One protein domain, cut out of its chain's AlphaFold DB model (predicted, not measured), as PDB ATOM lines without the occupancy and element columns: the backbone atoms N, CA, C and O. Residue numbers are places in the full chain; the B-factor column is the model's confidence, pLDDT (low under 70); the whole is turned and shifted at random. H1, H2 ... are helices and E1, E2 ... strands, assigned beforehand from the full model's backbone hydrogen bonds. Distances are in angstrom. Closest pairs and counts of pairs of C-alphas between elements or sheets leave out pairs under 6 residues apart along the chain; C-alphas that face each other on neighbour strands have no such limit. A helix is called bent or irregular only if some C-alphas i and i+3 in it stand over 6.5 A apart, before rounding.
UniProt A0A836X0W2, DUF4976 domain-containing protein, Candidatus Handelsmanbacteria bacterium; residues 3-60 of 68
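AT A GLANCE: This is residues 3 to 60 of the 68 residues of the protein "DUF4976 domain-containing protein" of Candidatus Handelsmanbacteria bacterium (UniProt A0A836X0W2). A small hairpin of two strands, E1 and E2, is crossed over one face by one long helix, H1, which packs on it with residues 40 to 51; residues 55 to 60, of which 55 to 59 belong to H1, stick out past the hairpin. A long stretch without named elements, residues 24 to 37, leads from E2 to H1. The printed part has 58 residues, with E1, E2 and H1 in that order along the chain; the sheet E1 - E2 is antiparallel and the class is mixed, helices and strands. The whole is compact, with a radius of gyration of the C-alphas of 11.7 A and spans of 35 by 26 by 20 A.

IN THESE COORDINATES: E1 is residues 8 to 11, with C-alpha 8 at (216.397, 195.871, 186.007). E2 is residues 20 to 23. H1, residues 38 to 59, measures 30.9 A from C-alpha 38 at (223.904, 209.412, 186.113) to C-alpha 59 at (227.962, 183.369, 170.071). It is irregular: C-alphas 39 and 42 are 7.7 A apart.

HOW THE PARTS SIT: E1 and E2 form a hairpin, antiparallel at 169 degrees between their directions. N 9 and O 22 are within hydrogen-bond range at 2.9 A, and N 11 and O 20 at 2.8 A. Residues 3 to 4 form a short antiparallel pairing with residues 9 to 10 of E1. The closest C-alphas of E1 and H1 are those of Tyr 10 and Leu 47, 6.6 A apart. The closest of E2 and H1 are those of Leu 21 and Val 44, 7.4 A apart. In H1, 16 of 18 O i to N i+4 pairs are within hydrogen-bond range.

THE WHOLE: The two C-alphas farthest apart are those of Asn 26 and Asp 60, at 35.6 A. The printed part has no cut. The link from E1 to E2 is short, with 8 residues, and that from E2 to H1 is long, with 14. Mean pLDDT of the printed part is 89.5; residue 16 and residues 59 to 60 are under 70.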
ATOM      1  N   VAL A   3     219.281 192.646 178.139       92.06
ATOM      2  CA  VAL A   3     219.448 191.927 179.409       92.06
ATOM      3  C   VAL A   3     218.275 192.253 180.315       92.06
ATOM      4  O   VAL A   3     217.911 193.411 180.495       92.06
ATOM      5  N   ARG A   4     217.687 191.222 180.920       92.50
ATOM      6  CA  ARG A   4     216.642 191.376 181.929       92.50
ATOM      7  C   ARG A   4     217.026 190.606 183.180       92.50
ATOM      8  O   ARG A   4     217.342 189.422 183.115       92.50
ATOM      9  N   THR A   5     216.967 191.292 184.308       90.88
ATOM     10  CA  THR A   5     217.127 190.735 185.651       90.88
ATOM     11  C   THR A   5     215.798 190.839 186.403       90.88
ATOM     12  O   THR A   5     214.791 191.252 185.828       90.88
ATOM     13  N   ALA A   6     215.769 190.422 187.671       92.56
ATOM     14  CA  ALA A   6     214.579 190.577 188.505       92.56
ATOM     15  C   ALA A   6     214.253 192.055 188.785       92.56
ATOM     16  O   ALA A   6     213.082 192.398 188.913       92.56
ATOM     17  N   GLU A   7     215.280 192.904 188.854       94.19
ATOM     18  CA  GLU A   7     215.160 194.302 189.280       94.19
ATOM     19  C   GLU A   7     215.282 195.287 188.118       94.19
ATOM     20  O   GLU A   7     214.645 196.328 188.128       94.19
ATOM     21  N   TRP A   8     216.060 194.949 187.091       95.56
ATOM     22  CA  TRP A   8     216.397 195.871 186.007       95.56
ATOM     23  C   TRP A   8     216.254 195.230 184.640       95.56
ATOM     24  O   TRP A   8     216.587 194.052 184.445       95.56
ATOM     25  N   LYS A   9     215.852 196.036 183.662       95.00
ATOM     26  CA  LYS A   9     215.906 195.690 182.244       95.00
ATOM     27  C   LYS A   9     216.754 196.714 181.506       95.00
ATOM     28  O   LYS A   9     216.495 197.906 181.597       95.00
ATOM     29  N   TYR A  10     217.727 196.220 180.755       95.06
ATOM     30  CA  TYR A  10     218.581 197.011 179.882       95.06
ATOM     31  C   TYR A  10     218.414 196.553 178.435       95.06
ATOM     32  O   TYR A  10     218.500 195.357 178.128       95.06
ATOM     33  N   VAL A  11     218.176 197.503 177.540       92.94
ATOM     34  CA  VAL A  11     218.065 197.282 176.100       92.94
ATOM     35  C   VAL A  11     219.148 198.104 175.420       92.94
ATOM     36  O   VAL A  11     219.188 199.320 175.550       92.94
ATOM     37  N   HIS A  12     220.034 197.418 174.708       90.62
ATOM     38  CA  HIS A  12     221.068 198.036 173.894       90.62
ATOM     39  C   HIS A  12     220.606 198.130 172.440       90.62
ATOM     40  O   HIS A  12     220.330 197.083 171.826       90.62
ATOM     41  N   ASP A  13     220.570 199.343 171.891       87.81
ATOM     42  CA  ASP A  13     220.243 199.581 170.486       87.81
ATOM     43  C   ASP A  13     221.521 199.627 169.624       87.81
ATOM     44  O   ASP A  13     222.305 200.576 169.704       87.81
ATOM     45  N   PRO A  14     221.763 198.615 168.767       77.62
ATOM     46  CA  PRO A  14     222.953 198.571 167.925       77.62
ATOM     47  C   PRO A  14     222.907 199.545 166.735       77.62
ATOM     48  O   PRO A  14     223.933 199.729 166.085       77.62
ATOM     49  N   MET A  15     221.748 200.133 166.407       81.31
ATOM     50  CA  MET A  15     221.616 201.100 165.310       81.31
ATOM     51  C   MET A  15     221.995 202.527 165.727       81.31
ATOM     52  O   MET A  15     222.055 203.408 164.871       81.31
ATOM     53  N   GLY A  16     222.350 202.737 166.999       67.38
ATOM     54  CA  GLY A  16     222.904 204.000 167.486       67.38
ATOM     55  C   GLY A  16     221.857 205.045 167.851       67.38
ATOM     56  O   GLY A  16     222.212 206.217 167.951       67.38
ATOM     57  N   ASP A  17     220.603 204.630 168.047       80.06
ATOM     58  CA  ASP A  17     219.572 205.488 168.619       80.06
ATOM     59  C   ASP A  17     219.889 205.750 170.098       80.06
ATOM     60  O   ASP A  17     220.748 206.565 170.443       80.06
ATOM     61  N   ARG A  18     219.198 205.064 171.007       85.31
ATOM     62  CA  ARG A  18     219.337 205.291 172.437       85.31
ATOM     63  C   ARG A  18     219.105 203.995 173.184       85.31
ATOM     64  O   ARG A  18     218.099 203.326 172.982       85.31
ATOM     65  N   ASP A  19     220.039 203.679 174.068       91.25
ATOM     66  CA  ASP A  19     219.873 202.567 174.988       91.25
ATOM     67  C   ASP A  19     218.720 202.841 175.964       91.25
ATOM     68  O   ASP A  19     218.344 203.983 176.230       91.25
ATOM     69  N   GLU A  20     218.151 201.786 176.529       94.25
ATOM     70  CA  GLU A  20     217.046 201.902 177.474       94.25
ATOM     71  C   GLU A  20     217.375 201.179 178.773       94.25
ATOM     72  O   GLU A  20     217.885 200.056 178.761       94.25
ATOM     73  N   LEU A  21     217.065 201.823 179.897       95.25
ATOM     74  CA  LEU A  21     217.149 201.236 181.228       95.25
ATOM     75  C   LEU A  21     215.826 201.456 181.957       95.25
ATOM     76  O   LEU A  21     215.385 202.596 182.097       95.25
ATOM     77  N   TYR A  22     215.240 200.371 182.458       96.19
ATOM     78  CA  TYR A  22     214.008 200.392 183.246       96.19
ATOM     79  C   TYR A  22     214.206 199.685 184.584       96.19
ATOM     80  O   TYR A  22     214.765 198.582 184.641       96.19
ATOM     81  N   ASP A  23     213.704 200.318 185.641       95.19
ATOM     82  CA  ASP A  23     213.602 199.749 186.981       95.19
ATOM     83  C   ASP A  23     212.308 198.934 187.080       95.19
ATOM     84  O   ASP A  23     211.219 199.488 187.124       95.19
ATOM     85  N   LEU A  24     212.402 197.611 187.132       94.56
ATOM     86  CA  LEU A  24     211.233 196.732 187.192       94.56
ATOM     87  C   LEU A  24     210.597 196.664 188.589       94.56
ATOM     88  O   LEU A  24     209.484 196.150 188.717       94.56
ATOM     89  N   ILE A  25     211.290 197.138 189.629       95.12
ATOM     90  CA  ILE A  25     210.770 197.188 191.000       95.12
ATOM     91  C   ILE A  25     209.897 198.424 191.179       95.12
ATOM     92  O   ILE A  25     208.774 198.318 191.677       95.12
ATOM     93  N   ASN A  26     210.408 199.586 190.773       93.12
ATOM     94  CA  ASN A  26     209.713 200.862 190.929       93.12
ATOM     95  C   ASN A  26     208.818 201.203 189.726       93.12
ATOM     96  O   ASN A  26     207.806 201.883 189.897       93.12
ATOM     97  N   ASP A  27     209.146 200.697 188.537       93.75
ATOM     98  CA  ASP A  27     208.414 200.908 187.286       93.75
ATOM     99  C   ASP A  27     208.167 199.578 186.535       93.75
ATOM    100  O   ASP A  27     208.711 199.318 185.456       93.75
ATOM    101  N   PRO A  28     207.297 198.699 187.073       92.62
ATOM    102  CA  PRO A  28     206.993 197.403 186.460       92.62
ATOM    103  C   PRO A  28     206.308 197.511 185.089       92.62
ATOM    104  O   PRO A  28     206.175 196.505 184.393       92.62
ATOM    105  N   TRP A  29     205.840 198.707 184.721       93.50
ATOM    106  CA  TRP A  29     205.187 198.994 183.447       93.50
ATOM    107  C   TRP A  29     206.129 199.632 182.422       93.50
ATOM    108  O   TRP A  29     205.681 199.905 181.310       93.50
ATOM    109  N   GLU A  30     207.406 199.821 182.773       94.06
ATOM    110  CA  GLU A  30     208.462 200.300 181.873       94.06
ATOM    111  C   GLU A  30     208.114 201.645 181.206       94.06
ATOM    112  O   GLU A  30     208.350 201.867 180.020       94.06
ATOM    113  N   LEU A  31     207.486 202.543 181.964       92.81
ATOM    114  CA  LEU A  31     207.034 203.851 181.498       92.81
ATOM    115  C   LEU A  31     208.163 204.888 181.458       92.81
ATOM    116  O   LEU A  31     208.051 205.889 180.744       92.81
ATOM    117  N   HIS A  32     209.234 204.678 182.223       93.12
ATOM    118  CA  HIS A  32     210.296 205.651 182.440       93.12
ATOM    119  C   HIS A  32     211.671 205.082 182.093       93.12
ATOM    120  O   HIS A  32     212.265 204.324 182.855       93.12
ATOM    121  N   ASN A  33     212.216 205.522 180.957       93.31
ATOM    122  CA  ASN A  33     213.598 205.227 180.594       93.31
ATOM    123  C   ASN A  33     214.556 206.103 181.420       93.31
ATOM    124  O   ASN A  33     214.644 207.314 181.203       93.31
ATOM    125  N   VAL A  34     215.292 205.476 182.337       94.12
ATOM    126  CA  VAL A  34     216.248 206.127 183.247       94.12
ATOM    127  C   VAL A  34     217.704 206.020 182.775       94.12
ATOM    128  O   VAL A  34     218.622 206.244 183.556       94.12
ATOM    129  N   ILE A  35     217.942 205.704 181.495       92.69
ATOM    130  CA  ILE A  35     219.298 205.538 180.934       92.69
ATOM    131  C   ILE A  35     220.193 206.784 181.064       92.69
ATOM    132  O   ILE A  35     221.404 206.652 181.204       92.69
ATOM    133  N   ASP A  36     219.601 207.981 181.019       90.88
ATOM    134  CA  ASP A  36     220.326 209.260 181.099       90.88
ATOM    135  C   ASP A  36     220.601 209.688 182.544       90.88
ATOM    136  O   ASP A  36     221.256 210.705 182.774       90.88
ATOM    137  N   ASP A  37     220.066 208.958 183.522       93.00
ATOM    138  CA  ASP A  37     220.278 209.284 184.920       93.00
ATOM    139  C   ASP A  37     221.645 208.757 185.371       93.00
ATOM    140  O   ASP A  37     221.877 207.547 185.493       93.00
ATOM    141  N   ASP A  38     222.553 209.695 185.642       90.75
ATOM    142  CA  ASP A  38     223.904 209.412 186.113       90.75
ATOM    143  C   ASP A  38     223.916 208.545 187.387       90.75
ATOM    144  O   ASP A  38     224.892 207.824 187.614       90.75
ATOM    145  N   SER A  39     222.843 208.550 188.195       92.38
ATOM    146  CA  SER A  39     222.754 207.718 189.401       92.38
ATOM    147  C   SER A  39     222.703 206.218 189.114       92.38
ATOM    148  O   SER A  39     223.013 205.423 190.001       92.38
ATOM    149  N   HIS A  40     222.329 205.813 187.897       91.56
ATOM    150  CA  HIS A  40     222.184 204.405 187.516       91.56
ATOM    151  C   HIS A  40     223.327 203.898 186.627       91.56
ATOM    152  O   HIS A  40     223.282 202.766 186.143       91.56
ATOM    153  N   ARG A  41     224.392 204.685 186.430       90.88
ATOM    154  CA  ARG A  41     225.518 204.311 185.554       90.88
ATOM    155  C   ARG A  41     226.232 203.028 185.962       90.88
ATOM    156  O   ARG A  41     226.653 202.265 185.090       90.88
ATOM    157  N   ASP A  42     226.340 202.767 187.259       93.62
ATOM    158  CA  ASP A  42     226.942 201.527 187.754       93.62
ATOM    159  C   ASP A  42     226.092 200.309 187.362       93.62
ATOM    160  O   ASP A  42     226.626 199.284 186.936       93.62
ATOM    161  N   ILE A  43     224.762 200.447 187.404       93.38
ATOM    162  CA  ILE A  43     223.815 199.405 186.986       93.38
ATOM    163  C   ILE A  43     223.912 199.171 185.477       93.38
ATOM    164  O   ILE A  43     223.987 198.023 185.042       93.38
ATOM    165  N   VAL A  44     223.962 200.239 184.672       92.62
ATOM    166  CA  VAL A  44     224.162 200.127 183.215       92.62
ATOM    167  C   VAL A  44     225.447 199.360 182.913       92.62
ATOM    168  O   VAL A  44     225.430 198.421 182.119       92.62
ATOM    169  N   THR A  45     226.543 199.711 183.583       92.88
ATOM    170  CA  THR A  45     227.854 199.082 183.373       92.88
ATOM    171  C   THR A  45     227.838 197.591 183.733       92.88
ATOM    172  O   THR A  45     228.375 196.763 182.990       92.88
ATOM    173  N   ASP A  46     227.190 197.220 184.840       94.25
ATOM    174  CA  ASP A  46     227.017 195.819 185.242       94.25
ATOM    175  C   ASP A  46     226.178 195.029 184.221       94.25
ATOM    176  O   ASP A  46     226.557 193.934 183.797       94.25
ATOM    177  N   LEU A  47     225.062 195.599 183.756       92.94
ATOM    178  CA  LEU A  47     224.181 194.950 182.782       92.94
ATOM    179  C   LEU A  47     224.829 194.827 181.397       92.94
ATOM    180  O   LEU A  47     224.665 193.796 180.743       92.94
ATOM    181  N   GLN A  48     225.606 195.823 180.970       91.56
ATOM    182  CA  GLN A  48     226.416 195.749 179.753       91.56
ATOM    183  C   GLN A  48     227.471 194.643 179.845       91.56
ATOM    184  O   GLN A  48     227.633 193.872 178.898       91.56
ATOM    185  N   SER A  49     228.137 194.512 180.994       91.94
ATOM    186  CA  SER A  49     229.121 193.447 181.226       91.94
ATOM    187  C   SER A  49     228.463 192.066 181.156       91.94
ATOM    188  O   SER A  49     228.920 191.192 180.422       91.94
ATOM    189  N   LYS A  50     227.307 191.894 181.810       90.12
ATOM    190  CA  LYS A  50     226.503 190.661 181.722       90.12
ATOM    191  C   LYS A  50     226.057 190.353 180.296       90.12
ATOM    192  O   LYS A  50     226.021 189.184 179.907       90.12
ATOM    193  N   LEU A  51     225.710 191.380 179.516       89.06
ATOM    194  CA  LEU A  51     225.344 191.213 178.114       89.06
ATOM    195  C   LEU A  51     226.529 190.705 177.293       89.06
ATOM    196  O   LEU A  51     226.361 189.772 176.511       89.06
ATOM    197  N   ALA A  52     227.708 191.300 177.481       87.75
ATOM    198  CA  ALA A  52     228.934 190.897 176.804       87.75
ATOM    199  C   ALA A  52     229.321 189.456 177.167       87.75
ATOM    200  O   ALA A  52     229.543 188.644 176.269       87.75
ATOM    201  N   ASP A  53     229.292 189.103 178.453       87.88
ATOM    202  CA  ASP A  53     229.570 187.746 178.933       87.88
ATOM    203  C   ASP A  53     228.598 186.717 178.347       87.88
ATOM    204  O   ASP A  53     228.997 185.626 177.927       87.88
ATOM    205  N   TRP A  54     227.306 187.051 178.289       85.81
ATOM    206  CA  TRP A  54     226.308 186.201 177.647       85.81
ATOM    207  C   TRP A  54     226.572 186.058 176.145       85.81
ATOM    208  O   TRP A  54     226.489 184.949 175.614       85.81
ATOM    209  N   SER A  55     226.935 187.155 175.478       82.81
ATOM    210  CA  SER A  55     227.279 187.177 174.057       82.81
ATOM    211  C   SER A  55     228.443 186.238 173.770       82.81
ATOM    212  O   SER A  55     228.319 185.357 172.931       82.81
ATOM    213  N   ILE A  56     229.532 186.351 174.533       84.12
ATOM    214  CA  ILE A  56     230.718 185.498 174.394       84.12
ATOM    215  C   ILE A  56     230.334 184.030 174.584       84.12
ATOM    216  O   ILE A  56     230.686 183.185 173.774       84.12
ATOM    217  N   ARG A  57     229.548 183.714 175.619       81.62
ATOM    218  CA  ARG A  57     229.153 182.329 175.916       81.62
ATOM    219  C   ARG A  57     228.212 181.704 174.888       81.62
ATOM    220  O   ARG A  57     228.168 180.478 174.802       81.62
ATOM    221  N   THR A  58     227.401 182.502 174.198       75.12
ATOM    222  CA  THR A  58     226.352 181.998 173.293       75.12
ATOM    223  C   THR A  58     226.702 182.129 171.815       75.12
ATOM    224  O   THR A  58     226.236 181.316 171.020       75.12
ATOM    225  N   GLU A  59     227.532 183.104 171.448       69.38
ATOM    226  CA  GLU A  59     227.962 183.369 170.071       69.38
ATOM    227  C   GLU A  59     229.337 182.765 169.746       69.38
ATOM    228  O   GLU A  59     229.808 182.926 168.620       69.38
ATOM    229  N   ASP A  60     229.959 182.024 170.676       60.16
ATOM    230  CA  ASP A  60     231.109 181.154 170.393       60.16
ATOM    231  C   ASP A  60     230.658 180.005 169.470       60.16
ATOM    232  O   ASP A  60     230.290 178.895 169.876       60.16
TER     233      ASP A  60